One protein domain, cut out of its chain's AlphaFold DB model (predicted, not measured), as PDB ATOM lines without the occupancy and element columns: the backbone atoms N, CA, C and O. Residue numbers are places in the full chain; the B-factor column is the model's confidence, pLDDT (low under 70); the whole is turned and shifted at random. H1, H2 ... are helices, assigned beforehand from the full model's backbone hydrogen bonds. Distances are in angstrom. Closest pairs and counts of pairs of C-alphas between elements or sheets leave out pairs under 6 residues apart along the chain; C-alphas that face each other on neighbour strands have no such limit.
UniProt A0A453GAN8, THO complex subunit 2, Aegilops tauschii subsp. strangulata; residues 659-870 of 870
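This is residues 659 to 870 of the 870 residues of the protein "THO complex subunit 2" of Aegilops tauschii subsp. strangulata (UniProt A0A453GAN8). A long helical hairpin, H2 and H3, runs out as an arm from a head of shorter helices, where H7 packs with H4, H5 and H6. H8, H9 and a long looping stretch lie near one end of H7. The 212 printed residues have nine named helices, H1 to H9 in chain order, and no named strand, all helix. The whole is loose, with a radius of gyration of the C-alphas of 22.7 A and spans of 79 by 38 by 35 A.

H1, residues 659 to 663, is close but not clearly touching H4, residues 750 to 766 (Phe 661 to Cys 761, C-alphas 7.4 A). H2, residues 673 to 691, and H3, residues 698 to 742, form a helical hairpin and run opposite ways at a shallow tilt of 9 degrees; H3 touches H2 with residues 704 to 722 alone, and their closest C-alphas, those of Ile 680 and Val 715, are 5.9 A apart. The hub H7, residues 814 to 836, touches H5, residues 770 to 785, at C-alphas Ala 773 and Phe 823, 4.8 A. H6, residues 793 to 811, only just touches H7, with 3 pairs of C-alphas within 8 A. H8, residues 838 to 844, touches H7 only at the corner, and only just touches H9, residues 865 to 868, with 3 pairs. Not every O i to N i+4 pair is within hydrogen-bond range in H3 (39 of 41), H4 (9 of 13) and H6 (12 of 15).

H3 spans 66.7 A, H7 32.1 A and H2 27.4 A. C-alpha 659 is at (319.683, 323.356, 263.127) and C-alpha 868 at (307.163, 332.791, 235.198).

The printed part has no cut. The H8 to H9 link, residues 845 to 864, is long. Residues 747 to 751 are under pLDDT 70.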
ATOM      1  N   ALA A 659     318.398 323.969 262.789       94.88
ATOM      2  CA  ALA A 659     319.683 323.356 263.127       94.88
ATOM      3  C   ALA A 659     320.486 322.987 261.870       94.88
ATOM      4  O   ALA A 659     321.674 323.300 261.776       94.88
ATOM      5  N   THR A 660     319.838 322.362 260.884       95.69
ATOM      6  CA  THR A 660     320.468 321.964 259.622       95.69
ATOM      7  C   THR A 660     320.921 323.169 258.813       95.69
ATOM      8  O   THR A 660     322.046 323.171 258.320       95.69
ATOM      9  N   PHE A 661     320.105 324.221 258.727       97.44
ATOM     10  CA  PHE A 661     320.507 325.468 258.094       97.44
ATOM     11  C   PHE A 661     321.750 326.024 258.793       97.44
ATOM     12  O   PHE A 661     322.818 326.057 258.199       97.44
ATOM     13  N   TRP A 662     321.683 326.375 260.077       96.94
ATOM     14  CA  TRP A 662     322.796 327.054 260.752       96.94
ATOM     15  C   TRP A 662     324.068 326.209 260.941       96.94
ATOM     16  O   TRP A 662     325.168 326.772 261.016       96.94
ATOM     17  N   GLY A 663     323.943 324.880 260.982       95.06
ATOM     18  CA  GLY A 663     325.070 323.959 261.139       95.06
ATOM     19  C   GLY A 663     325.839 323.659 259.843       95.06
ATOM     20  O   GLY A 663     327.037 323.368 259.892       95.06
ATOM     21  N   LEU A 664     325.180 323.720 258.680       96.50
ATOM     22  CA  LEU A 664     325.831 323.479 257.390       96.50
ATOM     23  C   LEU A 664     326.621 324.705 256.916       96.50
ATOM     24  O   LEU A 664     326.373 325.836 257.329       96.50
ATOM     25  N   THR A 665     327.571 324.474 256.018       95.31
ATOM     26  CA  THR A 665     328.436 325.468 255.368       95.31
ATOM     27  C   THR A 665     328.366 325.319 253.849       95.31
ATOM     28  O   THR A 665     327.807 324.345 253.346       95.31
ATOM     29  N   LEU A 666     328.946 326.266 253.102       95.50
ATOM     30  CA  LEU A 666     328.982 326.201 251.635       95.50
ATOM     31  C   LEU A 666     329.664 324.919 251.123       95.50
ATOM     32  O   LEU A 666     329.169 324.305 250.181       95.50
ATOM     33  N   TYR A 667     330.719 324.472 251.814       95.44
ATOM     34  CA  TYR A 667     331.424 323.212 251.541       95.44
ATOM     35  C   TYR A 667     330.492 321.995 251.506       95.44
ATOM     36  O   TYR A 667     330.704 321.063 250.739       95.44
ATOM     37  N   ASP A 668     329.437 321.999 252.322       96.38
ATOM     38  CA  ASP A 668     328.546 320.849 252.461       96.38
ATOM     39  C   ASP A 668     327.518 320.740 251.321       96.38
ATOM     40  O   ASP A 668     326.892 319.693 251.166       96.38
ATOM     41  N   LEU A 669     327.322 321.809 250.540       96.31
ATOM     42  CA  LEU A 669     326.269 321.898 249.519       96.31
ATOM     43  C   LEU A 669     326.798 322.095 248.098       96.31
ATOM     44  O   LEU A 669     326.091 321.769 247.145       96.31
ATOM     45  N   HIS A 670     328.002 322.649 247.946       95.62
ATOM     46  CA  HIS A 670     328.580 322.995 246.651       95.62
ATOM     47  C   HIS A 670     329.960 322.366 246.475       95.62
ATOM     48  O   HIS A 670     330.833 322.509 247.329       95.62
ATOM     49  N   PHE A 671     330.155 321.691 245.341       96.12
ATOM     50  CA  PHE A 671     331.432 321.114 244.931       96.12
ATOM     51  C   PHE A 671     331.992 321.909 243.737       96.12
ATOM     52  O   PHE A 671     331.481 321.767 242.620       96.12
ATOM     53  N   PRO A 672     333.036 322.739 243.933       95.25
ATOM     54  CA  PRO A 672     333.578 323.614 242.896       95.25
ATOM     55  C   PRO A 672     334.547 322.853 241.974       95.25
ATOM     56  O   PRO A 672     335.760 323.082 241.986       95.25
ATOM     57  N   LYS A 673     334.016 321.923 241.171       94.81
ATOM     58  CA  LYS A 673     334.809 321.046 240.291       94.81
ATOM     59  C   LYS A 673     335.764 321.826 239.383       94.81
ATOM     60  O   LYS A 673     336.956 321.538 239.345       94.81
ATOM     61  N   ASP A 674     335.249 322.854 238.714       94.50
ATOM     62  CA  ASP A 674     336.023 323.641 237.748       94.50
ATOM     63  C   ASP A 674     337.225 324.345 238.404       94.50
ATOM     64  O   ASP A 674     338.263 324.531 237.767       94.50
ATOM     65  N   ARG A 675     337.127 324.699 239.695       93.81
ATOM     66  CA  ARG A 675     338.221 325.322 240.460       93.81
ATOM     67  C   ARG A 675     339.306 324.319 240.826       93.81
ATOM     68  O   ARG A 675     340.486 324.645 240.688       93.81
ATOM     69  N   TYR A 676     338.921 323.115 241.253       94.88
ATOM     70  CA  TYR A 676     339.867 322.019 241.465       94.88
ATOM     71  C   TYR A 676     340.636 321.718 240.179       94.88
ATOM     72  O   TYR A 676     341.868 321.751 240.180       94.88
ATOM     73  N   ASP A 677     339.916 321.517 239.076       94.94
ATOM     74  CA  ASP A 677     340.502 321.196 237.774       94.94
ATOM     75  C   ASP A 677     341.448 322.312 237.290       94.94
ATOM     76  O   ASP A 677     342.549 322.034 236.801       94.94
ATOM     77  N   ALA A 678     341.070 323.584 237.474       93.25
ATOM     78  CA  ALA A 678     341.899 324.731 237.107       93.25
ATOM     79  C   ALA A 678     343.204 324.816 237.921       93.25
ATOM     80  O   ALA A 678     344.276 325.008 237.336       93.25
ATOM     81  N   GLU A 679     343.146 324.650 239.247       91.31
ATOM     82  CA  GLU A 679     344.343 324.737 240.094       91.31
ATOM     83  C   GLU A 679     345.263 323.526 239.885       91.31
ATOM     84  O   GLU A 679     346.480 323.679 239.763       91.31
ATOM     85  N   ILE A 680     344.694 322.328 239.727       93.62
ATOM     86  CA  ILE A 680     345.448 321.121 239.376       93.62
ATOM     87  C   ILE A 680     346.155 321.316 238.031       93.62
ATOM     88  O   ILE A 680     347.349 321.028 237.916       93.62
ATOM     89  N   LYS A 681     345.466 321.843 237.013       95.19
ATOM     90  CA  LYS A 681     346.070 322.133 235.704       95.19
ATOM     91  C   LYS A 681     347.234 323.119 235.823       95.19
ATOM     92  O   LYS A 681     348.305 322.867 235.277       95.19
ATOM     93  N   LYS A 682     347.057 324.199 236.586       92.38
ATOM     94  CA  LYS A 682     348.103 325.198 236.844       92.38
ATOM     95  C   LYS A 682     349.336 324.590 237.523       92.38
ATOM     96  O   LYS A 682     350.460 324.914 237.145       92.38
ATOM     97  N   LEU A 683     349.160 323.676 238.480       90.69
ATOM     98  CA  LEU A 683     350.277 322.951 239.099       90.69
ATOM     99  C   LEU A 683     350.991 322.014 238.112       90.69
ATOM    100  O   LEU A 683     352.222 321.965 238.112       90.69
ATOM    101  N   HIS A 684     350.258 321.328 237.231       94.06
ATOM    102  CA  HIS A 684     350.860 320.524 236.160       94.06
ATOM    103  C   HIS A 684     351.655 321.379 235.165       94.06
ATOM    104  O   HIS A 684     352.738 320.979 234.736       94.06
ATOM    105  N   ASP A 685     351.160 322.566 234.816       93.44
ATOM    106  CA  ASP A 685     351.880 323.490 233.938       93.44
ATOM    107  C   ASP A 685     353.154 324.029 234.617       93.44
ATOM    108  O   ASP A 685     354.203 324.111 233.974       93.44
ATOM    109  N   ASN A 686     353.127 324.275 235.934       89.81
ATOM    110  CA  ASN A 686     354.328 324.610 236.713       89.81
ATOM    111  C   ASN A 686     355.362 323.466 236.729       89.81
ATOM    112  O   ASN A 686     356.565 323.726 236.656       89.81
ATOM    113  N   LEU A 687     354.923 322.203 236.811       90.44
ATOM    114  CA  LEU A 687     355.819 321.040 236.724       90.44
ATOM    115  C   LEU A 687     356.522 320.965 235.364       90.44
ATOM    116  O   LEU A 687     357.738 320.762 235.330       90.44
ATOM    117  N   LYS A 688     355.792 321.205 234.267       90.38
ATOM    118  CA  LYS A 688     356.363 321.267 232.908       90.38
ATOM    119  C   LYS A 688     357.383 322.400 232.773       90.38
ATOM    120  O   LYS A 688     358.491 322.182 232.299       90.38
ATOM    121  N   GLN A 689     357.080 323.591 233.292       88.44
ATOM    122  CA  GLN A 689     358.030 324.713 233.271       88.44
ATOM    123  C   GLN A 689     359.329 324.418 234.045       88.44
ATOM    124  O   GLN A 689     360.407 324.862 233.648       88.44
ATOM    125  N   LEU A 690     359.260 323.654 235.143       85.69
ATOM    126  CA  LEU A 690     360.455 323.218 235.878       85.69
ATOM    127  C   LEU A 690     361.287 322.179 235.104       85.69
ATOM    128  O   LEU A 690     362.496 322.072 235.343       85.69
ATOM    129  N   GLU A 691     360.662 321.415 234.205       83.44
ATOM    130  CA  GLU A 691     361.317 320.459 233.301       83.44
ATOM    131  C   GLU A 691     362.076 321.149 232.180       83.44
ATOM    132  O   GLU A 691     363.234 320.804 231.936       83.44
ATOM    133  N   ASP A 692     361.473 322.181 231.597       82.75
ATOM    134  CA  ASP A 692     362.030 322.930 230.468       82.75
ATOM    135  C   ASP A 692     363.172 323.888 230.866       82.75
ATOM    136  O   ASP A 692     363.814 324.509 230.016       82.75
ATOM    137  N   ASN A 693     363.463 324.016 232.164       78.25
ATOM    138  CA  ASN A 693     364.502 324.910 232.662       78.25
ATOM    139  C   ASN A 693     365.916 324.396 232.305       78.25
ATOM    140  O   ASN A 693     366.307 323.283 232.672       78.25
ATOM    141  N   SER A 694     366.712 325.220 231.620       74.94
ATOM    142  CA  SER A 694     368.002 324.836 231.024       74.94
ATOM    143  C   SER A 694     369.209 324.901 231.977       74.94
ATOM    144  O   SER A 694     370.298 324.445 231.618       74.94
ATOM    145  N   ASP A 695     369.043 325.421 233.202       77.31
ATOM    146  CA  ASP A 695     370.112 325.505 234.210       77.31
ATOM    147  C   ASP A 695     370.420 324.131 234.836       77.31
ATOM    148  O   ASP A 695     369.732 323.646 235.741       77.31
ATOM    149  N   ASN A 696     371.495 323.504 234.359       82.81
ATOM    150  CA  ASN A 696     371.957 322.179 234.778       82.81
ATOM    151  C   ASN A 696     373.035 322.208 235.877       82.81
ATOM    152  O   ASN A 696     373.748 321.222 236.071       82.81
ATOM    153  N   SER A 697     373.165 323.306 236.627       83.94
ATOM    154  CA  SER A 697     374.021 323.313 237.817       83.94
ATOM    155  C   SER A 697     373.514 322.314 238.874       83.94
ATOM    156  O   SER A 697     372.311 322.113 239.048       83.94
ATOM    157  N   SER A 698     374.420 321.678 239.626       80.38
ATOM    158  CA  SER A 698     374.056 320.676 240.650       80.38
ATOM    159  C   SER A 698     373.107 321.231 241.726       80.38
ATOM    160  O   SER A 698     372.216 320.527 242.209       80.38
ATOM    161  N   ILE A 699     373.252 322.520 242.055       82.50
ATOM    162  CA  ILE A 699     372.376 323.256 242.977       82.50
ATOM    163  C   ILE A 699     370.988 323.463 242.356       82.50
ATOM    164  O   ILE A 699     369.987 323.232 243.042       82.50
ATOM    165  N   ALA A 700     370.905 323.856 241.081       80.88
ATOM    166  CA  ALA A 700     369.633 324.012 240.382       80.88
ATOM    167  C   ALA A 700     368.904 322.672 240.227       80.88
ATOM    168  O   ALA A 700     367.707 322.607 240.484       80.88
ATOM    169  N   ILE A 701     369.611 321.583 239.908       82.75
ATOM    170  CA  ILE A 701     369.034 320.230 239.821       82.75
ATOM    171  C   ILE A 701     368.450 319.795 241.175       82.75
ATOM    172  O   ILE A 701     367.314 319.325 241.238       82.75
ATOM    173  N   SER A 702     369.187 319.996 242.274       83.44
ATOM    174  CA  SER A 702     368.719 319.659 243.629       83.44
ATOM    175  C   SER A 702     367.481 320.467 244.044       83.44
ATOM    176  O   SER A 702     366.538 319.907 244.607       83.44
ATOM    177  N   ARG A 703     367.450 321.775 243.740       83.56
ATOM    178  CA  ARG A 703     366.284 322.640 243.993       83.56
ATOM    179  C   ARG A 703     365.082 322.231 243.146       83.56
ATOM    180  O   ARG A 703     364.022 321.998 243.711       83.56
ATOM    181  N   ARG A 704     365.274 322.035 241.835       84.50
ATOM    182  CA  ARG A 704     364.227 321.568 240.913       84.50
ATOM    183  C   ARG A 704     363.614 320.254 241.377       84.50
ATOM    184  O   ARG A 704     362.396 320.140 241.390       84.50
ATOM    185  N   LYS A 705     364.429 319.287 241.812       87.06
ATOM    186  CA  LYS A 705     363.925 318.016 242.346       87.06
ATOM    187  C   LYS A 705     363.017 318.225 243.566       87.06
ATOM    188  O   LYS A 705     361.920 317.682 243.589       87.06
ATOM    189  N   LYS A 706     363.437 319.048 244.535       87.31
ATOM    190  CA  LYS A 706     362.627 319.364 245.728       87.31
ATOM    191  C   LYS A 706     361.334 320.106 245.391       87.31
ATOM    192  O   LYS A 706     360.300 319.825 245.985       87.31
ATOM    193  N   ASP A 707     361.394 321.060 244.465       84.81
ATOM    194  CA  ASP A 707     360.213 321.811 244.043       84.81
ATOM    195  C   ASP A 707     359.224 320.924 243.281       84.81
ATOM    196  O   ASP A 707     358.025 321.024 243.528       84.81
ATOM    197  N   LYS A 708     359.715 320.005 242.439       88.94
ATOM    198  CA  LYS A 708     358.882 318.994 241.779       88.94
ATOM    199  C   LYS A 708     358.180 318.078 242.776       88.94
ATOM    200  O   LYS A 708     356.970 317.937 242.681       88.94
ATOM    201  N   GLU A 709     358.915 317.502 243.731       90.62
ATOM    202  CA  GLU A 709     358.332 316.652 244.785       90.62
ATOM    203  C   GLU A 709     357.227 317.408 245.541       90.62
ATOM    204  O   GLU A 709     356.112 316.919 245.670       90.62
ATOM    205  N   ARG A 710     357.485 318.662 245.933       87.50
ATOM    206  CA  ARG A 710     356.500 319.497 246.635       87.50
ATOM    207  C   ARG A 710     355.255 319.808 245.802       87.50
ATOM    208  O   ARG A 710     354.159 319.855 246.357       87.50
ATOM    209  N   ILE A 711     355.412 320.113 244.513       88.94
ATOM    210  CA  ILE A 711     354.267 320.394 243.637       88.94
ATOM    211  C   ILE A 711     353.478 319.107 243.382       88.94
ATOM    212  O   ILE A 711     352.252 319.150 243.429       88.94
ATOM    213  N   GLN A 712     354.154 317.970 243.194       93.50
ATOM    214  CA  GLN A 712     353.495 316.674 243.037       93.50
ATOM    215  C   GLN A 712     352.683 316.301 244.286       93.50
ATOM    216  O   GLN A 712     351.508 315.975 244.161       93.50
ATOM    217  N   ASP A 713     353.246 316.475 245.487       91.56
ATOM    218  CA  ASP A 713     352.522 316.260 246.748       91.56
ATOM    219  C   ASP A 713     351.249 317.124 246.844       91.56
ATOM    220  O   ASP A 713     350.240 316.703 247.410       91.56
ATOM    221  N   LEU A 714     351.287 318.361 246.330       90.00
ATOM    222  CA  LEU A 714     350.122 319.251 246.302       90.00
ATOM    223  C   LEU A 714     349.068 318.785 245.293       90.00
ATOM    224  O   LEU A 714     347.881 318.840 245.604       90.00
ATOM    225  N   VAL A 715     349.489 318.309 244.118       93.38
ATOM    226  CA  VAL A 715     348.590 317.721 243.113       93.38
ATOM    227  C   VAL A 715     347.890 316.489 243.683       93.38
ATOM    228  O   VAL A 715     346.665 316.397 243.617       93.38
ATOM    229  N   ASP A 716     348.637 315.578 244.305       94.94
ATOM    230  CA  ASP A 716     348.089 314.348 244.885       94.94
ATOM    231  C   ASP A 716     347.092 314.659 246.014       94.94
ATOM    232  O   ASP A 716     346.030 314.035 246.107       94.94
ATOM    233  N   LYS A 717     347.387 315.674 246.839       93.69
ATOM    234  CA  LYS A 717     346.453 316.176 247.859       93.69
ATOM    235  C   LYS A 717     345.179 316.748 247.255       93.69
ATOM    236  O   LYS A 717     344.104 316.378 247.712       93.69
ATOM    237  N   LEU A 718     345.282 317.620 246.249       93.50
ATOM    238  CA  LEU A 718     344.112 318.234 245.617       93.50
ATOM    239  C   LEU A 718     343.218 317.197 244.931       93.50
ATOM    240  O   LEU A 718     342.002 317.295 245.061       93.50
ATOM    241  N   ASN A 719     343.794 316.186 244.273       95.38
ATOM    242  CA  ASN A 719     343.024 315.082 243.689       95.38
ATOM    243  C   ASN A 719     342.245 314.308 244.767       95.38
ATOM    244  O   ASN A 719     341.034 314.142 244.661       95.38
ATOM    245  N   ASN A 720     342.920 313.907 245.849       96.12
ATOM    246  CA  ASN A 720     342.288 313.178 246.955       96.12
ATOM    247  C   ASN A 720     341.208 314.017 247.666       96.12
ATOM    248  O   ASN A 720     340.137 313.516 248.002       96.12
ATOM    249  N   GLU A 721     341.475 315.304 247.900       95.25
ATOM    250  CA  GLU A 721     340.497 316.231 248.477       95.25
ATOM    251  C   GLU A 721     339.287 316.440 247.563       95.25
ATOM    252  O   GLU A 721     338.169 316.494 248.068       95.25
ATOM    253  N   SER A 722     339.492 316.530 246.247       95.94
ATOM    254  CA  SER A 722     338.421 316.669 245.254       95.94
ATOM    255  C   SER A 722     337.463 315.473 245.298       95.94
ATOM    256  O   SER A 722     336.257 315.657 245.483       95.94
ATOM    257  N   ASP A 723     337.999 314.248 245.252       95.62
ATOM    258  CA  ASP A 723     337.202 313.015 245.309       95.62
ATOM    259  C   ASP A 723     336.408 312.912 246.624       95.62
ATOM    260  O   ASP A 723     335.210 312.612 246.627       95.62
ATOM    261  N   LYS A 724     337.058 313.213 247.756       95.38
ATOM    262  CA  LYS A 724     336.411 313.218 249.079       95.38
ATOM    263  C   LYS A 724     335.328 314.279 249.192       95.38
ATOM    264  O   LYS A 724     334.275 314.008 249.765       95.38
ATOM    265  N   HIS A 725     335.570 315.476 248.666       96.12
ATOM    266  CA  HIS A 725     334.598 316.564 248.711       96.12
ATOM    267  C   HIS A 725     333.361 316.227 247.873       96.12
ATOM    268  O   HIS A 725     332.236 316.423 248.335       96.12
ATOM    269  N   GLN A 726     333.542 315.620 246.698       96.44
ATOM    270  CA  GLN A 726     332.426 315.142 245.883       96.44
ATOM    271  C   GLN A 726     331.573 314.099 246.631       96.44
ATOM    272  O   GLN A 726     330.343 314.200 246.642       96.44
ATOM    273  N   GLN A 727     332.212 313.121 247.282       94.88
ATOM    274  CA  GLN A 727     331.524 312.103 248.090       94.88
ATOM    275  C   GLN A 727     330.805 312.717 249.299       94.88
ATOM    276  O   GLN A 727     329.665 312.352 249.592       94.88
ATOM    277  N   HIS A 728     331.441 313.685 249.965       94.69
ATOM    278  CA  HIS A 728     330.867 314.424 251.090       94.69
ATOM    279  C   HIS A 728     329.568 315.127 250.695       94.69
ATOM    280  O   HIS A 728     328.536 314.899 251.324       94.69
ATOM    281  N   VAL A 729     329.586 315.926 249.622       96.19
ATOM    282  CA  VAL A 729     328.391 316.648 249.147       96.19
ATOM    283  C   VAL A 729     327.282 315.669 248.759       96.19
ATOM    284  O   VAL A 729     326.124 315.882 249.120       96.19
ATOM    285  N   ALA A 730     327.614 314.562 248.085       95.31
ATOM    286  CA  ALA A 730     326.633 313.535 247.736       95.31
ATOM    287  C   ALA A 730     325.961 312.921 248.981       95.31
ATOM    288  O   ALA A 730     324.734 312.818 249.023       95.31
ATOM    289  N   SER A 731     326.747 312.580 250.009       93.75
ATOM    290  CA  SER A 731     326.246 312.043 251.282       93.75
ATOM    291  C   SER A 731     325.353 313.050 252.019       93.75
ATOM    292  O   SER A 731     324.246 312.710 252.442       93.75
ATOM    293  N   VAL A 732     325.765 314.321 252.101       94.62
ATOM    294  CA  VAL A 732     324.949 315.376 252.722       94.62
ATOM    295  C   VAL A 732     323.621 315.540 251.981       94.62
ATOM    296  O   VAL A 732     322.567 315.552 252.617       94.62
ATOM    297  N   LEU A 733     323.632 315.620 250.646       95.19
ATOM    298  CA  LEU A 733     322.408 315.744 249.847       95.19
ATOM    299  C   LEU A 733     321.472 314.539 250.018       95.19
ATOM    300  O   LEU A 733     320.254 314.726 250.062       95.19
ATOM    301  N   GLN A 734     322.015 313.328 250.164       92.75
ATOM    302  CA  GLN A 734     321.231 312.122 250.438       92.75
ATOM    303  C   GLN A 734     320.509 312.214 251.787       92.75
ATOM    304  O   GLN A 734     319.304 311.954 251.859       92.75
ATOM    305  N   ARG A 735     321.203 312.671 252.835       91.62
ATOM    306  CA  ARG A 735     320.587 312.938 254.139       91.62
ATOM    307  C   ARG A 735     319.490 313.999 254.035       91.62
ATOM    308  O   ARG A 735     318.368 313.774 254.487       91.62
ATOM    309  N   LEU A 736     319.789 315.135 253.400       94.44
ATOM    310  CA  LEU A 736     318.826 316.226 253.218       94.44
ATOM    311  C   LEU A 736     317.570 315.755 252.468       94.44
ATOM    312  O   LEU A 736     316.459 316.142 252.829       94.44
ATOM    313  N   ALA A 737     317.717 314.873 251.477       93.25
ATOM    314  CA  ALA A 737     316.594 314.299 250.741       93.25
ATOM    315  C   ALA A 737     315.640 313.477 251.628       93.25
ATOM    316  O   ALA A 737     314.437 313.471 251.362       93.25
ATOM    317  N   ARG A 738     316.151 312.816 252.678       88.94
ATOM    318  CA  ARG A 738     315.346 312.051 253.650       88.94
ATOM    319  C   ARG A 738     314.674 312.946 254.694       88.94
ATOM    320  O   ARG A 738     313.586 312.630 255.167       88.94
ATOM    321  N   GLU A 739     315.313 314.053 255.068       90.06
ATOM    322  CA  GLU A 739     314.807 314.964 256.104       90.06
ATOM    323  C   GLU A 739     313.807 316.002 255.581       90.06
ATOM    324  O   GLU A 739     312.959 316.467 256.347       90.06
ATOM    325  N   LYS A 740     313.872 316.347 254.286       91.25
ATOM    326  CA  LYS A 740     313.130 317.469 253.680       91.25
ATOM    327  C   LYS A 740     311.634 317.500 254.000       91.25
ATOM    328  O   LYS A 740     311.054 318.575 254.126       91.25
ATOM    329  N   ASP A 741     310.998 316.337 254.132       90.50
ATOM    330  CA  ASP A 741     309.550 316.233 254.332       90.50
ATOM    331  C   ASP A 741     309.118 316.614 255.761       90.50
ATOM    332  O   ASP A 741     307.937 316.861 255.999       90.50
ATOM    333  N   LYS A 742     310.067 316.699 256.707       89.19
ATOM    334  CA  LYS A 742     309.830 317.088 258.110       89.19
ATOM    335  C   LYS A 742     310.111 318.569 258.390       89.19
ATOM    336  O   LYS A 742     309.723 319.069 259.440       89.19
ATOM    337  N   TRP A 743     310.789 319.267 257.479       91.38
ATOM    338  CA  TRP A 743     311.301 320.623 257.713       91.38
ATOM    339  C   TRP A 743     310.230 321.705 257.792       91.38
ATOM    340  O   TRP A 743     310.388 322.679 258.529       91.38
ATOM    341  N   LEU A 744     309.166 321.563 257.004       90.50
ATOM    342  CA  LEU A 744     308.103 322.552 256.877       90.50
ATOM    343  C   LEU A 744     306.749 321.868 257.033       90.50
ATOM    344  O   LEU A 744     306.550 320.744 256.573       90.50
ATOM    345  N   SER A 745     305.800 322.563 257.652       83.88
ATOM    346  CA  SER A 745     304.453 322.040 257.885       83.88
ATOM    347  C   SER A 745     303.371 322.971 257.338       83.88
ATOM    348  O   SER A 745     303.554 324.182 257.202       83.88
ATOM    349  N   SER A 746     302.220 322.390 256.985       74.12
ATOM    350  CA  SER A 746     301.070 323.140 256.475       74.12
ATOM    351  C   SER A 746     300.386 323.909 257.610       74.12
ATOM    352  O   SER A 746     299.518 323.380 258.304       74.12
ATOM    353  N   GLY A 747     300.777 325.168 257.807       68.31
ATOM    354  CA  GLY A 747     300.113 326.089 258.731       68.31
ATOM    355  C   GLY A 747     298.901 326.808 258.108       68.31
ATOM    356  O   GLY A 747     298.780 326.884 256.880       68.31
ATOM    357  N   PRO A 748     298.000 327.392 258.925       63.16
ATOM    358  CA  PRO A 748     296.898 328.229 258.433       63.16
ATOM    359  C   PRO A 748     297.385 329.444 257.623       63.16
ATOM    360  O   PRO A 748     296.718 329.844 256.674       63.16
ATOM    361  N   ASP A 749     298.586 329.952 257.923       69.31
ATOM    362  CA  ASP A 749     299.273 331.026 257.197       69.31
ATOM    363  C   ASP A 749     300.400 330.478 256.292       69.31
ATOM    364  O   ASP A 749     301.545 330.915 256.380       69.31
ATOM    365  N   ALA A 750     300.112 329.517 255.407       67.06
ATOM    366  CA  ALA A 750     301.122 328.931 254.505       67.06
ATOM    367  C   ALA A 750     301.909 329.980 253.677       67.06
ATOM    368  O   ALA A 750     303.068 329.767 253.332       67.06
ATOM    369  N   LEU A 751     301.308 331.151 253.424       67.38
ATOM    370  CA  LEU A 751     301.944 332.307 252.776       67.38
ATOM    371  C   LEU A 751     303.108 332.915 253.584       67.38
ATOM    372  O   LEU A 751     303.986 333.550 253.001       67.38
ATOM    373  N   LYS A 752     303.123 332.737 254.911       81.25
ATOM    374  CA  LYS A 752     304.140 333.296 255.816       81.25
ATOM    375  C   LYS A 752     305.349 332.387 256.013       81.25
ATOM    376  O   LYS A 752     306.357 332.878 256.506       81.25
ATOM    377  N   ILE A 753     305.295 331.114 255.606       87.62
ATOM    378  CA  ILE A 753     306.401 330.155 255.806       87.62
ATOM    379  C   ILE A 753     307.702 330.690 255.194       87.62
ATOM    380  O   ILE A 753     308.712 330.800 255.884       87.62
ATOM    381  N   ASN A 754     307.659 331.108 253.925       89.06
ATOM    382  CA  ASN A 754     308.823 331.687 253.252       89.06
ATOM    383  C   ASN A 754     309.307 332.983 253.909       89.06
ATOM    384  O   ASN A 754     310.506 333.237 253.914       89.06
ATOM    385  N   MET A 755     308.387 333.803 254.432       88.88
ATOM    386  CA  MET A 755     308.733 335.056 255.104       88.88
ATOM    387  C   MET A 755     309.437 334.787 256.436       88.88
ATOM    388  O   MET A 755     310.456 335.407 256.712       88.88
ATOM    389  N   GLU A 756     308.950 333.835 257.236       90.00
ATOM    390  CA  GLU A 756     309.620 333.429 258.478       90.00
ATOM    391  C   GLU A 756     310.977 332.780 258.189       90.00
ATOM    392  O   GLU A 756     311.957 333.104 258.854       90.00
ATOM    393  N   PHE A 757     311.088 331.931 257.162       92.88
ATOM    394  CA  PHE A 757     312.387 331.375 256.777       92.88
ATOM    395  C   PHE A 757     313.365 332.469 256.325       92.88
ATOM    396  O   PHE A 757     314.520 332.495 256.758       92.88
ATOM    397  N   LEU A 758     312.889 333.421 255.514       93.00
ATOM    398  CA  LEU A 758     313.676 334.567 255.070       93.00
ATOM    399  C   LEU A 758     314.144 335.416 256.259       93.00
ATOM    400  O   LEU A 758     315.328 335.716 256.367       93.00
ATOM    401  N   GLN A 759     313.237 335.764 257.170       91.44
ATOM    402  CA  GLN A 759     313.514 336.660 258.291       91.44
ATOM    403  C   GLN A 759     314.367 336.013 259.393       91.44
ATOM    404  O   GLN A 759     315.193 336.693 259.996       91.44
ATOM    405  N   ARG A 760     314.154 334.727 259.700       93.19
ATOM    406  CA  ARG A 760     314.799 334.040 260.839       93.19
ATOM    407  C   ARG A 760     316.084 333.305 260.473       93.19
ATOM    408  O   ARG A 760     316.872 333.016 261.370       93.19
ATOM    409  N   CYS A 761     316.271 332.967 259.197       95.38
ATOM    410  CA  CYS A 761     317.400 332.160 258.730       95.38
ATOM    411  C   CYS A 761     318.198 332.889 257.649       95.38
ATOM    412  O   CYS A 761     319.356 333.234 257.870       95.38
ATOM    413  N   ILE A 762     317.579 333.147 256.493       96.44
ATOM    414  CA  ILE A 762     318.302 333.603 255.298       96.44
ATOM    415  C   ILE A 762     318.892 334.997 255.497       96.44
ATOM    416  O   ILE A 762     320.086 335.157 255.291       96.44
ATOM    417  N   TYR A 763     318.098 335.992 255.902       95.44
ATOM    418  CA  TYR A 763     318.571 337.374 255.996       95.44
ATOM    419  C   TYR A 763     319.702 337.555 257.021       95.44
ATOM    420  O   TYR A 763     320.754 338.046 256.617       95.44
ATOM    421  N   PRO A 764     319.572 337.094 258.286       95.56
ATOM    422  CA  PRO A 764     320.656 337.223 259.264       95.56
ATOM    423  C   PRO A 764     321.954 336.548 258.814       95.56
ATOM    424  O   PRO A 764     323.041 336.993 259.165       95.56
ATOM    425  N   ARG A 765     321.852 335.470 258.026       97.50
ATOM    426  CA  ARG A 765     323.015 334.733 257.545       97.50
ATOM    427  C   ARG A 765     323.603 335.302 256.254       97.50
ATOM    428  O   ARG A 765     324.819 335.344 256.121       97.50
ATOM    429  N   CYS A 766     322.791 335.757 255.303       96.38
ATOM    430  CA  CYS A 766     323.295 336.213 254.008       96.38
ATOM    431  C   CYS A 766     324.077 337.527 254.109       96.38
ATOM    432  O   CYS A 766     324.971 337.754 253.303       96.38
ATOM    433  N   VAL A 767     323.803 338.352 255.123       96.00
ATOM    434  CA  VAL A 767     324.592 339.555 255.427       96.00
ATOM    435  C   VAL A 767     325.806 339.264 256.316       96.00
ATOM    436  O   VAL A 767     326.589 340.164 256.601       96.00
ATOM    437  N   PHE A 768     326.013 338.013 256.738       95.19
ATOM    438  CA  PHE A 768     327.027 337.651 257.730       95.19
ATOM    439  C   PHE A 768     328.436 337.515 257.137       95.19
ATOM    440  O   PHE A 768     329.402 337.983 257.727       95.19
ATOM    441  N   SER A 769     328.580 336.902 255.962       94.69
ATOM    442  CA  SER A 769     329.849 336.831 255.223       94.69
ATOM    443  C   SER A 769     329.592 336.610 253.730       94.69
ATOM    444  O   SER A 769     328.508 336.173 253.342       94.69
ATOM    445  N   MET A 770     330.593 336.854 252.877       93.44
ATOM    446  CA  MET A 770     330.473 336.585 251.434       93.44
ATOM    447  C   MET A 770     330.204 335.103 251.131       93.44
ATOM    448  O   MET A 770     329.408 334.786 250.247       93.44
ATOM    449  N   GLN A 771     330.809 334.186 251.896       92.81
ATOM    450  CA  GLN A 771     330.526 332.751 251.774       92.81
ATOM    451  C   GLN A 771     329.098 332.420 252.205       92.81
ATOM    452  O   GLN A 771     328.433 331.608 251.562       92.81
ATOM    453  N   ASP A 772     328.622 333.035 253.290       96.19
ATOM    454  CA  ASP A 772     327.279 332.791 253.805       96.19
ATOM    455  C   ASP A 772     326.197 333.330 252.858       96.19
ATOM    456  O   ASP A 772     325.143 332.704 252.727       96.19
ATOM    457  N   ALA A 773     326.460 334.428 252.141       96.69
ATOM    458  CA  ALA A 773     325.582 334.934 251.086       96.69
ATOM    459  C   ALA A 773     325.365 333.895 249.976       96.69
ATOM    460  O   ALA A 773     324.223 333.605 249.611       96.69
ATOM    461  N   VAL A 774     326.449 333.289 249.478       96.69
ATOM    462  CA  VAL A 774     326.366 332.224 248.465       96.69
ATOM    463  C   VAL A 774     325.720 330.973 249.050       96.69
ATOM    464  O   VAL A 774     324.788 330.447 248.452       96.69
ATOM    465  N   TYR A 775     326.122 330.554 250.253       97.69
ATOM    466  CA  TYR A 775     325.508 329.427 250.960       97.69
ATOM    467  C   TYR A 775     323.988 329.569 251.066       97.69
ATOM    468  O   TYR A 775     323.272 328.602 250.820       97.69
ATOM    469  N   CYS A 776     323.480 330.757 251.408       98.12
ATOM    470  CA  CYS A 776     322.044 330.987 251.531       98.12
ATOM    471  C   CYS A 776     321.319 330.760 250.198       98.12
ATOM    472  O   CYS A 776     320.277 330.103 250.178       98.12
ATOM    473  N   ALA A 777     321.874 331.259 249.091       97.38
ATOM    474  CA  ALA A 777     321.309 331.043 247.761       97.38
ATOM    475  C   ALA A 777     321.393 329.564 247.347       97.38
ATOM    476  O   ALA A 777     320.396 328.995 246.897       97.38
ATOM    477  N   THR A 778     322.536 328.912 247.586       97.56
ATOM    478  CA  THR A 778     322.720 327.479 247.326       97.56
ATOM    479  C   THR A 778     321.743 326.640 248.146       97.56
ATOM    480  O   THR A 778     321.124 325.742 247.593       97.56
ATOM    481  N   PHE A 779     321.516 326.950 249.426       98.00
ATOM    482  CA  PHE A 779     320.562 326.224 250.272       98.00
ATOM    483  C   PHE A 779     319.126 326.353 249.751       98.00
ATOM    484  O   PHE A 779     318.403 325.358 249.680       98.00
ATOM    485  N   VAL A 780     318.715 327.554 249.326       97.00
ATOM    486  CA  VAL A 780     317.414 327.784 248.672       97.00
ATOM    487  C   VAL A 780     317.284 326.946 247.396       97.00
ATOM    488  O   VAL A 780     316.256 326.290 247.189       97.00
ATOM    489  N   GLN A 781     318.331 326.918 246.568       96.19
ATOM    490  CA  GLN A 781     318.378 326.083 245.369       96.19
ATOM    491  C   GLN A 781     318.314 324.590 245.723       96.19
ATOM    492  O   GLN A 781     317.577 323.842 245.084       96.19
ATOM    493  N   THR A 782     319.011 324.143 246.770       96.81
ATOM    494  CA  THR A 782     318.966 322.759 247.256       96.81
ATOM    495  C   THR A 782     317.558 322.382 247.715       96.81
ATOM    496  O   THR A 782     317.041 321.351 247.288       96.81
ATOM    497  N   MET A 783     316.887 323.224 248.511       95.44
ATOM    498  CA  MET A 783     315.502 322.981 248.939       95.44
ATOM    499  C   MET A 783     314.552 322.828 247.745       95.44
ATOM    500  O   MET A 783     313.682 321.948 247.755       95.44
ATOM    501  N   HIS A 784     314.728 323.665 246.717       95.00
ATOM    502  CA  HIS A 784     313.975 323.581 245.470       95.00
ATOM    503  C   HIS A 784     314.255 322.265 244.726       95.00
ATOM    504  O   HIS A 784     313.324 321.509 244.426       95.00
ATOM    505  N   SER A 785     315.530 321.950 244.490       94.88
ATOM    506  CA  SER A 785     315.979 320.754 243.769       94.88
ATOM    507  C   SER A 785     315.531 319.458 244.444       94.88
ATOM    508  O   SER A 785     315.101 318.528 243.759       94.88
ATOM    509  N   LEU A 786     315.530 319.408 245.777       94.38
ATOM    510  CA  LEU A 786     315.031 318.268 246.552       94.38
ATOM    511  C   LEU A 786     313.500 318.125 246.510       94.38
ATOM    512  O   LEU A 786     312.965 317.083 246.889       94.38
ATOM    513  N   GLY A 787     312.772 319.142 246.042       93.06
ATOM    514  CA  GLY A 787     311.314 319.155 246.081       93.06
ATOM    515  C   GLY A 787     310.797 319.160 247.518       93.06
ATOM    516  O   GLY A 787     309.973 318.322 247.889       93.06
ATOM    517  N   THR A 788     311.324 320.077 248.332       93.06
ATOM    518  CA  THR A 788     310.908 320.248 249.729       93.06
ATOM    519  C   THR A 788     309.433 320.668 249.782       93.06
ATOM    520  O   THR A 788     309.076 321.690 249.182       93.06
ATOM    521  N   PRO A 789     308.550 319.914 250.460       89.56
ATOM    522  CA  PRO A 789     307.142 320.283 250.587       89.56
ATOM    523  C   PRO A 789     306.966 321.652 251.255       89.56
ATOM    524  O   PRO A 789     307.742 322.035 252.121       89.56
ATOM    525  N   PHE A 790     305.923 322.387 250.861       89.69
ATOM    526  CA  PHE A 790     305.535 323.703 251.407       89.69
ATOM    527  C   PHE A 790     306.526 324.866 251.201       89.69
ATOM    528  O   PHE A 790     306.129 326.017 251.379       89.69
ATOM    529  N   PHE A 791     307.760 324.617 250.754       91.81
ATOM    530  CA  PHE A 791     308.667 325.676 250.312       91.81
ATOM    531  C   PHE A 791     308.307 326.119 248.894       91.81
ATOM    532  O   PHE A 791     308.475 325.358 247.941       91.81
ATOM    533  N   ASN A 792     307.822 327.352 248.736       91.00
ATOM    534  CA  ASN A 792     307.476 327.890 247.422       91.00
ATOM    535  C   ASN A 792     308.589 328.801 246.888       91.00
ATOM    536  O   ASN A 792     308.734 329.938 247.326       91.00
ATOM    537  N   THR A 793     309.377 328.317 245.935       92.50
ATOM    538  CA  THR A 793     310.528 329.039 245.383       92.50
ATOM    539  C   THR A 793     310.134 330.354 244.709       92.50
ATOM    540  O   THR A 793     310.799 331.363 244.924       92.50
ATOM    541  N   VAL A 794     309.025 330.387 243.963       90.06
ATOM    542  CA  VAL A 794     308.568 331.607 243.268       90.06
ATOM    543  C   VAL A 794     308.217 332.707 244.266       90.06
ATOM    544  O   VAL A 794     308.679 333.836 244.142       90.06
ATOM    545  N   ASN A 795     307.459 332.372 245.308       89.56
ATOM    546  CA  ASN A 795     307.104 333.319 246.360       89.56
ATOM    547  C   ASN A 795     308.303 333.714 247.219       89.56
ATOM    548  O   ASN A 795     308.316 334.814 247.747       89.56
ATOM    549  N   HIS A 796     309.309 332.853 247.382       91.81
ATOM    550  CA  HIS A 796     310.549 333.260 248.041       91.81
ATOM    551  C   HIS A 796     311.241 334.381 247.250       91.81
ATOM    552  O   HIS A 796     311.574 335.408 247.837       91.81
ATOM    553  N   ILE A 797     311.368 334.217 245.927       91.88
ATOM    554  CA  ILE A 797     311.950 335.227 245.032       91.88
ATOM    555  C   ILE A 797     311.101 336.510 245.029       91.88
ATOM    556  O   ILE A 797     311.648 337.595 245.207       91.88
ATOM    557  N   ASP A 798     309.774 336.395 244.894       88.75
ATOM    558  CA  ASP A 798     308.855 337.546 244.903       88.75
ATOM    559  C   ASP A 798     308.897 338.312 246.233       88.75
ATOM    560  O   ASP A 798     309.053 339.530 246.251       88.75
ATOM    561  N   VAL A 799     308.815 337.613 247.370       89.50
ATOM    562  CA  VAL A 799     308.900 338.250 248.692       89.50
ATOM    563  C   VAL A 799     310.247 338.944 248.863       89.50
ATOM    564  O   VAL A 799     310.277 340.100 249.287       89.50
ATOM    565  N   PHE A 800     311.341 338.270 248.500       91.75
ATOM    566  CA  PHE A 800     312.677 338.831 248.623       91.75
ATOM    567  C   PHE A 800     312.825 340.125 247.809       91.75
ATOM    568  O   PHE A 800     313.127 341.175 248.382       91.75
ATOM    569  N   ILE A 801     312.555 340.065 246.501       90.56
ATOM    570  CA  ILE A 801     312.785 341.175 245.566       90.56
ATOM    571  C   ILE A 801     311.740 342.279 245.743       90.56
ATOM    572  O   ILE A 801     312.094 343.448 245.887       90.56
ATOM    573  N   CYS A 802     310.455 341.925 245.739       88.56
ATOM    574  CA  CYS A 802     309.369 342.899 245.644       88.56
ATOM    575  C   CYS A 802     308.953 343.473 247.002       88.56
ATOM    576  O   CYS A 802     308.403 344.573 247.043       88.56
ATOM    577  N   LYS A 803     309.162 342.747 248.114       87.12
ATOM    578  CA  LYS A 803     308.631 343.148 249.433       87.12
ATOM    579  C   LYS A 803     309.702 343.531 250.446       87.12
ATOM    580  O   LYS A 803     309.436 344.395 251.278       87.12
ATOM    581  N   THR A 804     310.880 342.906 250.413       90.50
ATOM    582  CA  THR A 804     311.869 343.066 251.495       90.50
ATOM    583  C   THR A 804     313.183 343.727 251.092       90.50
ATOM    584  O   THR A 804     313.849 344.286 251.957       90.50
ATOM    585  N   LEU A 805     313.561 343.709 249.812       92.31
ATOM    586  CA  LEU A 805     314.888 344.158 249.380       92.31
ATOM    587  C   LEU A 805     315.171 345.626 249.735       92.31
ATOM    588  O   LEU A 805     316.215 345.929 250.306       92.31
ATOM    589  N   GLN A 806     314.235 346.534 249.443       92.06
ATOM    590  CA  GLN A 806     314.403 347.963 249.727       92.06
ATOM    591  C   GLN A 806     314.653 348.254 251.221       92.06
ATOM    592  O   GLN A 806     315.668 348.884 251.518       92.06
ATOM    593  N   PRO A 807     313.797 347.818 252.171       91.44
ATOM    594  CA  PRO A 807     314.055 348.071 253.587       91.44
ATOM    595  C   PRO A 807     315.323 347.372 254.093       91.44
ATOM    596  O   PRO A 807     316.020 347.956 254.913       91.44
ATOM    597  N   MET A 808     315.667 346.180 253.583       93.06
ATOM    598  CA  MET A 808     316.918 345.499 253.945       93.06
ATOM    599  C   MET A 808     318.147 346.334 253.569       93.06
ATOM    600  O   MET A 808     319.002 346.552 254.418       93.06
ATOM    601  N   ILE A 809     318.206 346.866 252.341       92.12
ATOM    602  CA  ILE A 809     319.320 347.717 251.888       92.12
ATOM    603  C   ILE A 809     319.457 348.968 252.767       92.12
ATOM    604  O   ILE A 809     320.570 349.368 253.088       92.12
ATOM    605  N   CYS A 810     318.342 349.575 253.183       90.50
ATOM    606  CA  CYS A 810     318.364 350.761 254.042       90.50
ATOM    607  C   CYS A 810     318.872 350.494 255.470       90.50
ATOM    608  O   CYS A 810     319.200 351.452 256.167       90.50
ATOM    609  N   CYS A 811     318.904 349.235 255.914       89.69
ATOM    610  CA  CYS A 811     319.349 348.848 257.254       89.69
ATOM    611  C   CYS A 811     320.755 348.235 257.285       89.69
ATOM    612  O   CYS A 811     321.281 348.047 258.377       89.69
ATOM    613  N   CYS A 812     321.344 347.929 256.128       93.19
ATOM    614  CA  CYS A 812     322.669 347.327 256.036       93.19
ATOM    615  C   CYS A 812     323.797 348.358 256.201       93.19
ATOM    616  O   CYS A 812     323.693 349.502 255.744       93.19
ATOM    617  N   THR A 813     324.923 347.913 256.756       94.12
ATOM    618  CA  THR A 813     326.222 348.568 256.548       94.12
ATOM    619  C   THR A 813     326.694 348.444 255.093       94.12
ATOM    620  O   THR A 813     326.070 347.773 254.265       94.12
ATOM    621  N   GLU A 814     327.815 349.088 254.752       91.88
ATOM    622  CA  GLU A 814     328.396 348.998 253.407       91.88
ATOM    623  C   GLU A 814     328.772 347.547 253.058       91.88
ATOM    624  O   GLU A 814     328.459 347.068 251.964       91.88
ATOM    625  N   TYR A 815     329.364 346.816 254.005       95.12
ATOM    626  CA  TYR A 815     329.761 345.423 253.789       95.12
ATOM    627  C   TYR A 815     328.561 344.472 253.794       95.12
ATOM    628  O   TYR A 815     328.454 343.605 252.925       95.12
ATOM    629  N   GLU A 816     327.596 344.668 254.695       95.75
ATOM    630  CA  GLU A 816     326.346 343.902 254.682       95.75
ATOM    631  C   GLU A 816     325.572 344.087 253.369       95.75
ATOM    632  O   GLU A 816     325.027 343.119 252.830       95.75
ATOM    633  N   ALA A 817     325.555 345.303 252.815       95.38
ATOM    634  CA  ALA A 817     324.929 345.587 251.527       95.38
ATOM    635  C   ALA A 817     325.654 344.875 250.373       95.38
ATOM    636  O   ALA A 817     324.994 344.330 249.485       95.38
ATOM    637  N   GLY A 818     326.989 344.818 250.403       95.00
ATOM    638  CA  GLY A 818     327.786 344.043 249.447       95.00
ATOM    639  C   GLY A 818     327.436 342.550 249.464       95.00
ATOM    640  O   GLY A 818     327.161 341.958 248.415       95.00
ATOM    641  N   ARG A 819     327.346 341.953 250.658       96.25
ATOM    642  CA  ARG A 819     326.970 340.538 250.852       96.25
ATOM    643  C   ARG A 819     325.518 340.265 250.445       96.25
ATOM    644  O   ARG A 819     325.243 339.286 249.749       96.25
ATOM    645  N   LEU A 820     324.592 341.166 250.780       96.62
ATOM    646  CA  LEU A 820     323.201 341.103 250.316       96.62
ATOM    647  C   LEU A 820     323.119 341.177 248.784       96.62
ATOM    648  O   LEU A 820     322.364 340.427 248.162       96.62
ATOM    649  N   GLY A 821     323.935 342.038 248.169       95.56
ATOM    650  CA  GLY A 821     324.099 342.122 246.722       95.56
ATOM    651  C   GLY A 821     324.599 340.810 246.115       95.56
ATOM    652  O   GLY A 821     324.085 340.383 245.079       95.56
ATOM    653  N   ARG A 822     325.528 340.113 246.785       95.69
ATOM    654  CA  ARG A 822     325.979 338.779 246.362       95.69
ATOM    655  C   ARG A 822     324.857 337.743 246.420       95.69
ATOM    656  O   ARG A 822     324.680 336.991 245.463       95.69
ATOM    657  N   PHE A 823     324.072 337.724 247.495       96.75
ATOM    658  CA  PHE A 823     322.911 336.838 247.610       96.75
ATOM    659  C   PHE A 823     321.862 337.121 246.518       96.75
ATOM    660  O   PHE A 823     321.345 336.189 245.893       96.75
ATOM    661  N   LEU A 824     321.592 338.401 246.231       96.62
ATOM    662  CA  LEU A 824     320.715 338.812 245.133       96.62
ATOM    663  C   LEU A 824     321.248 338.333 243.778       96.62
ATOM    664  O   LEU A 824     320.476 337.807 242.977       96.62
ATOM    665  N   HIS A 825     322.552 338.474 243.534       95.75
ATOM    666  CA  HIS A 825     323.187 338.009 242.304       95.75
ATOM    667  C   HIS A 825     322.985 336.503 242.083       95.75
ATOM    668  O   HIS A 825     322.502 336.113 241.022       95.75
ATOM    669  N   GLU A 826     323.282 335.664 243.080       95.75
ATOM    670  CA  GLU A 826     323.107 334.206 242.958       95.75
ATOM    671  C   GLU A 826     321.627 333.811 242.806       95.75
ATOM    672  O   GLU A 826     321.285 332.945 241.997       95.75
ATOM    673  N   THR A 827     320.724 334.502 243.510       95.19
ATOM    674  CA  THR A 827     319.272 334.282 243.382       95.19
ATOM    675  C   THR A 827     318.780 334.602 241.968       95.19
ATOM    676  O   THR A 827     318.028 333.827 241.372       95.19
ATOM    677  N   LEU A 828     319.223 335.728 241.399       95.25
ATOM    678  CA  LEU A 828     318.878 336.110 240.032       95.25
ATOM    679  C   LEU A 828     319.522 335.177 239.011       95.25
ATOM    680  O   LEU A 828     318.851 334.781 238.066       95.25
ATOM    681  N   LYS A 829     320.778 334.767 239.202       95.25
ATOM    682  CA  LYS A 829     321.460 333.803 238.328       95.25
ATOM    683  C   LYS A 829     320.657 332.506 238.188       95.25
ATOM    684  O   LYS A 829     320.453 332.043 237.068       95.25
ATOM    685  N   MET A 830     320.131 331.979 239.295       94.12
ATOM    686  CA  MET A 830     319.229 330.824 239.295       94.12
ATOM    687  C   MET A 830     317.932 331.102 238.509       94.12
ATOM    688  O   MET A 830     317.560 330.322 237.634       94.12
ATOM    689  N   ALA A 831     317.263 332.230 238.764       92.88
ATOM    690  CA  ALA A 831     316.020 332.580 238.070       92.88
ATOM    691  C   ALA A 831     316.221 332.799 236.555       92.88
ATOM    692  O   ALA A 831     315.414 332.343 235.743       92.88
ATOM    693  N   TYR A 832     317.312 333.460 236.163       94.69
ATOM    694  CA  TYR A 832     317.677 333.685 234.764       94.69
ATOM    695  C   TYR A 832     318.078 332.391 234.052       94.69
ATOM    696  O   TYR A 832     317.774 332.249 232.869       94.69
ATOM    697  N   TYR A 833     318.695 331.436 234.754       95.25
ATOM    698  CA  TYR A 833     318.970 330.108 234.207       95.25
ATOM    699  C   TYR A 833     317.671 329.392 233.816       95.25
ATOM    700  O   TYR A 833     317.533 328.960 232.672       95.25
ATOM    701  N   TRP A 834     316.666 329.370 234.697       94.69
ATOM    702  CA  TRP A 834     315.359 328.777 234.385       94.69
ATOM    703  C   TRP A 834     314.575 329.542 233.315       94.69
ATOM    704  O   TRP A 834     313.771 328.950 232.606       94.69
ATOM    705  N   LYS A 835     314.813 330.849 233.176       94.25
ATOM    706  CA  LYS A 835     314.239 331.686 232.113       94.25
ATOM    707  C   LYS A 835     314.925 331.496 230.752       94.25
ATOM    708  O   LYS A 835     314.389 331.938 229.741       94.25
ATOM    709  N   SER A 836     316.130 330.930 230.713       95.62
ATOM    710  CA  SER A 836     316.933 330.898 229.484       95.62
ATOM    711  C   SER A 836     316.387 329.934 228.427       95.62
ATOM    712  O   SER A 836     316.530 330.199 227.235       95.62
ATOM    713  N   ASP A 837     315.737 328.852 228.861       94.56
ATOM    714  CA  ASP A 837     315.208 327.796 228.000       94.56
ATOM    715  C   ASP A 837     313.989 327.128 228.662       94.56
ATOM    716  O   ASP A 837     314.044 326.693 229.816       94.56
ATOM    717  N   GLU A 838     312.892 327.006 227.911       94.62
ATOM    718  CA  GLU A 838     311.660 326.337 228.348       94.62
ATOM    719  C   GLU A 838     311.904 324.863 228.702       94.62
ATOM    720  O   GLU A 838     311.335 324.349 229.665       94.62
ATOM    721  N   ALA A 839     312.805 324.178 227.988       94.56
ATOM    722  CA  ALA A 839     313.131 322.784 228.277       94.56
ATOM    723  C   ALA A 839     313.826 322.621 229.641       94.56
ATOM    724  O   ALA A 839     313.586 321.638 230.350       94.56
ATOM    725  N   ILE A 840     314.663 323.590 230.032       93.69
ATOM    726  CA  ILE A 840     315.295 323.627 231.360       93.69
ATOM    727  C   ILE A 840     314.223 323.861 232.427       93.69
ATOM    728  O   ILE A 840     314.192 323.145 233.432       93.69
ATOM    729  N   TYR A 841     313.318 324.811 232.184       94.31
ATOM    730  CA  TYR A 841     312.210 325.111 233.087       94.31
ATOM    731  C   TYR A 841     311.331 323.886 233.362       94.31
ATOM    732  O   TYR A 841     311.095 323.541 234.520       94.31
ATOM    733  N   GLU A 842     310.875 323.186 232.326       92.19
ATOM    734  CA  GLU A 842     310.003 322.019 232.497       92.19
ATOM    735  C   GLU A 842     310.702 320.879 233.252       92.19
ATOM    736  O   GLU A 842     310.109 320.241 234.130       92.19
ATOM    737  N   ARG A 843     311.994 320.662 232.976       92.81
ATOM    738  CA  ARG A 843     312.799 319.633 233.645       92.81
ATOM    739  C   ARG A 843     312.997 319.923 235.132       92.81
ATOM    740  O   ARG A 843     312.892 319.012 235.953       92.81
ATOM    741  N   GLU A 844     313.331 321.163 235.473       92.75
ATOM    742  CA  GLU A 844     313.798 321.509 236.818       92.75
ATOM    743  C   GLU A 844     312.727 322.147 237.693       92.75
ATOM    744  O   GLU A 844     312.736 321.904 238.893       92.75
ATOM    745  N   CYS A 845     311.772 322.877 237.114       91.69
ATOM    746  CA  CYS A 845     310.728 323.619 237.826       91.69
ATOM    747  C   CYS A 845     309.336 323.000 237.648       91.69
ATOM    748  O   CYS A 845     308.579 322.912 238.620       91.69
ATOM    749  N   GLY A 846     309.014 322.533 236.434       82.12
ATOM    750  CA  GLY A 846     307.667 322.120 236.009       82.12
ATOM    751  C   GLY A 846     307.012 321.040 236.875       82.12
ATOM    752  O   GLY A 846     305.793 320.991 236.979       82.12
ATOM    753  N   ASN A 847     307.796 320.227 237.591       84.81
ATOM    754  CA  ASN A 847     307.281 319.192 238.498       84.81
ATOM    755  C   ASN A 847     307.535 319.467 239.993       84.81
ATOM    756  O   ASN A 847     307.092 318.698 240.851       84.81
ATOM    757  N   LYS A 848     308.201 320.571 240.355       91.06
ATOM    758  CA  LYS A 848     308.600 320.836 241.746       91.06
ATOM    759  C   LYS A 848     307.497 321.531 242.554       91.06
ATOM    760  O   LYS A 848     306.822 322.419 242.034       91.06
ATOM    761  N   PRO A 849     307.348 321.215 243.856       89.44
ATOM    762  CA  PRO A 849     306.394 321.900 244.736       89.44
ATOM    763  C   PRO A 849     306.681 323.403 244.875       89.44
ATOM    764  O   PRO A 849     305.764 324.179 245.131       89.44
ATOM    765  N   GLY A 850     307.926 323.825 244.616       88.94
ATOM    766  CA  GLY A 850     308.355 325.225 244.618       88.94
ATOM    767  C   GLY A 850     307.593 326.147 243.662       88.94
ATOM    768  O   GLY A 850     307.586 327.357 243.872       88.94
ATOM    769  N   PHE A 851     306.935 325.580 242.649       91.75
ATOM    770  CA  PHE A 851     306.173 326.306 241.632       91.75
ATOM    771  C   PHE A 851     304.663 326.060 241.739       91.75
ATOM    772  O   PHE A 851     303.916 326.394 240.823       91.75
ATOM    773  N   ALA A 852     304.183 325.478 242.841       88.19
ATOM    774  CA  ALA A 852     302.755 325.295 243.085       88.19
ATOM    775  C   ALA A 852     302.023 326.651 243.170       88.19
ATOM    776  O   ALA A 852     302.421 327.527 243.934       88.19
ATOM    777  N   LEU A 853     300.920 326.808 242.431       83.94
ATOM    778  CA  LEU A 853     300.045 327.988 242.496       83.94
ATOM    779  C   LEU A 853     299.366 328.135 243.866       83.94
ATOM    780  O   LEU A 853     299.108 329.249 244.313       83.94
ATOM    781  N   TYR A 854     299.091 327.017 244.546       81.75
ATOM    782  CA  TYR A 854     298.478 327.011 245.868       81.75
ATOM    783  C   TYR A 854     299.472 326.515 246.922       81.75
ATOM    784  O   TYR A 854     299.701 325.320 247.070       81.75
ATOM    785  N   PHE A 855     300.001 327.440 247.726       78.31
ATOM    786  CA  PHE A 855     301.016 327.197 248.767       78.31
ATOM    787  C   PHE A 855     300.685 326.062 249.739       78.31
ATOM    788  O   PHE A 855     301.560 325.312 250.162       78.31
ATOM    789  N   ARG A 856     299.402 325.929 250.092       78.56
ATOM    790  CA  ARG A 856     298.925 324.919 251.042       78.56
ATOM    791  C   ARG A 856     298.922 323.504 250.459       78.56
ATOM    792  O   ARG A 856     298.907 322.540 251.221       78.56
ATOM    793  N   PHE A 857     298.937 323.384 249.134       81.31
ATOM    794  CA  PHE A 857     298.826 322.128 248.405       81.31
ATOM    795  C   PHE A 857     300.060 321.945 247.506       81.31
ATOM    796  O   PHE A 857     300.026 322.321 246.336       81.31
ATOM    797  N   PRO A 858     301.145 321.318 248.007       79.00
ATOM    798  CA  PRO A 858     302.391 321.127 247.255       79.00
ATOM    799  C   PRO A 858     302.223 320.411 245.907       79.00
ATOM    800  O   PRO A 858     303.072 320.537 245.032       79.00
ATOM    801  N   ASN A 859     301.116 319.694 245.704       83.25
ATOM    802  CA  ASN A 859     300.784 318.969 244.473       83.25
ATOM    803  C   ASN A 859     299.790 319.720 243.565       83.25
ATOM    804  O   ASN A 859     299.231 319.123 242.650       83.25
ATOM    805  N   SER A 860     299.528 321.008 243.811       85.19
ATOM    806  CA  SER A 860     298.607 321.795 242.982       85.19
ATOM    807  C   SER A 860     299.155 322.087 241.583       85.19
ATOM    808  O   SER A 860     300.337 321.886 241.310       85.19
ATOM    809  N   GLN A 861     298.331 322.679 240.715       86.31
ATOM    810  CA  GLN A 861     298.794 323.201 239.425       86.31
ATOM    811  C   GLN A 861     300.012 324.123 239.598       86.31
ATOM    812  O   GLN A 861     300.126 324.822 240.610       86.31
ATOM    813  N   ARG A 862     300.931 324.068 238.633       90.62
ATOM    814  CA  ARG A 862     302.205 324.789 238.636       90.62
ATOM    815  C   ARG A 862     302.103 326.096 237.863       90.62
ATOM    816  O   ARG A 862     301.254 326.219 236.980       90.62
ATOM    817  N   VAL A 863     302.954 327.059 238.201       89.56
ATOM    818  CA  VAL A 863     303.140 328.276 237.401       89.56
ATOM    819  C   VAL A 863     303.615 327.851 236.001       89.56
ATOM    820  O   VAL A 863     304.593 327.119 235.912       89.56
ATOM    821  N   PRO A 864     302.934 328.242 234.910       90.69
ATOM    822  CA  PRO A 864     303.410 327.970 233.554       90.69
ATOM    823  C   PRO A 864     304.648 328.805 233.209       90.69
ATOM    824  O   PRO A 864     304.767 329.942 233.670       90.69
ATOM    825  N   TYR A 865     305.499 328.315 232.304       91.50
ATOM    826  CA  TYR A 865     306.702 329.030 231.853       91.50
ATOM    827  C   TYR A 865     306.415 330.473 231.396       91.50
ATOM    828  O   TYR A 865     307.042 331.427 231.856       91.50
ATOM    829  N   ALA A 866     305.374 330.662 230.578       90.38
ATOM    830  CA  ALA A 866     304.955 331.984 230.108       90.38
ATOM    831  C   ALA A 866     304.510 332.941 231.233       90.38
ATOM    832  O   ALA A 866     304.558 334.157 231.051       90.38
ATOM    833  N   GLN A 867     304.045 332.414 232.372       89.00
ATOM    834  CA  GLN A 867     303.706 333.213 233.550       89.00
ATOM    835  C   GLN A 867     304.939 333.498 234.408       89.00
ATOM    836  O   GLN A 867     305.012 334.577 234.967       89.00
ATOM    837  N   PHE A 868     305.898 332.575 234.492       88.75
ATOM    838  CA  PHE A 868     307.163 332.791 235.198       88.75
ATOM    839  C   PHE A 868     308.056 333.844 234.520       88.75
ATOM    840  O   PHE A 868     308.768 334.577 235.198       88.75
ATOM    841  N   ILE A 869     308.026 333.929 233.184       87.88
ATOM    842  CA  ILE A 869     308.779 334.947 232.428       87.88
ATOM    843  C   ILE A 869     308.300 336.373 232.736       87.88
ATOM    844  O   ILE A 869     309.115 337.304 232.671       87.88
ATOM    845  N   LYS A 870     306.989 336.526 232.952       82.19
ATOM    846  CA  LYS A 870     306.319 337.801 233.225       82.19
ATOM    847  C   LYS A 870     306.572 338.225 234.659       82.19
ATOM    848  O   LYS A 870     306.845 339.431 234.830       82.19
TER     849      LYS A 870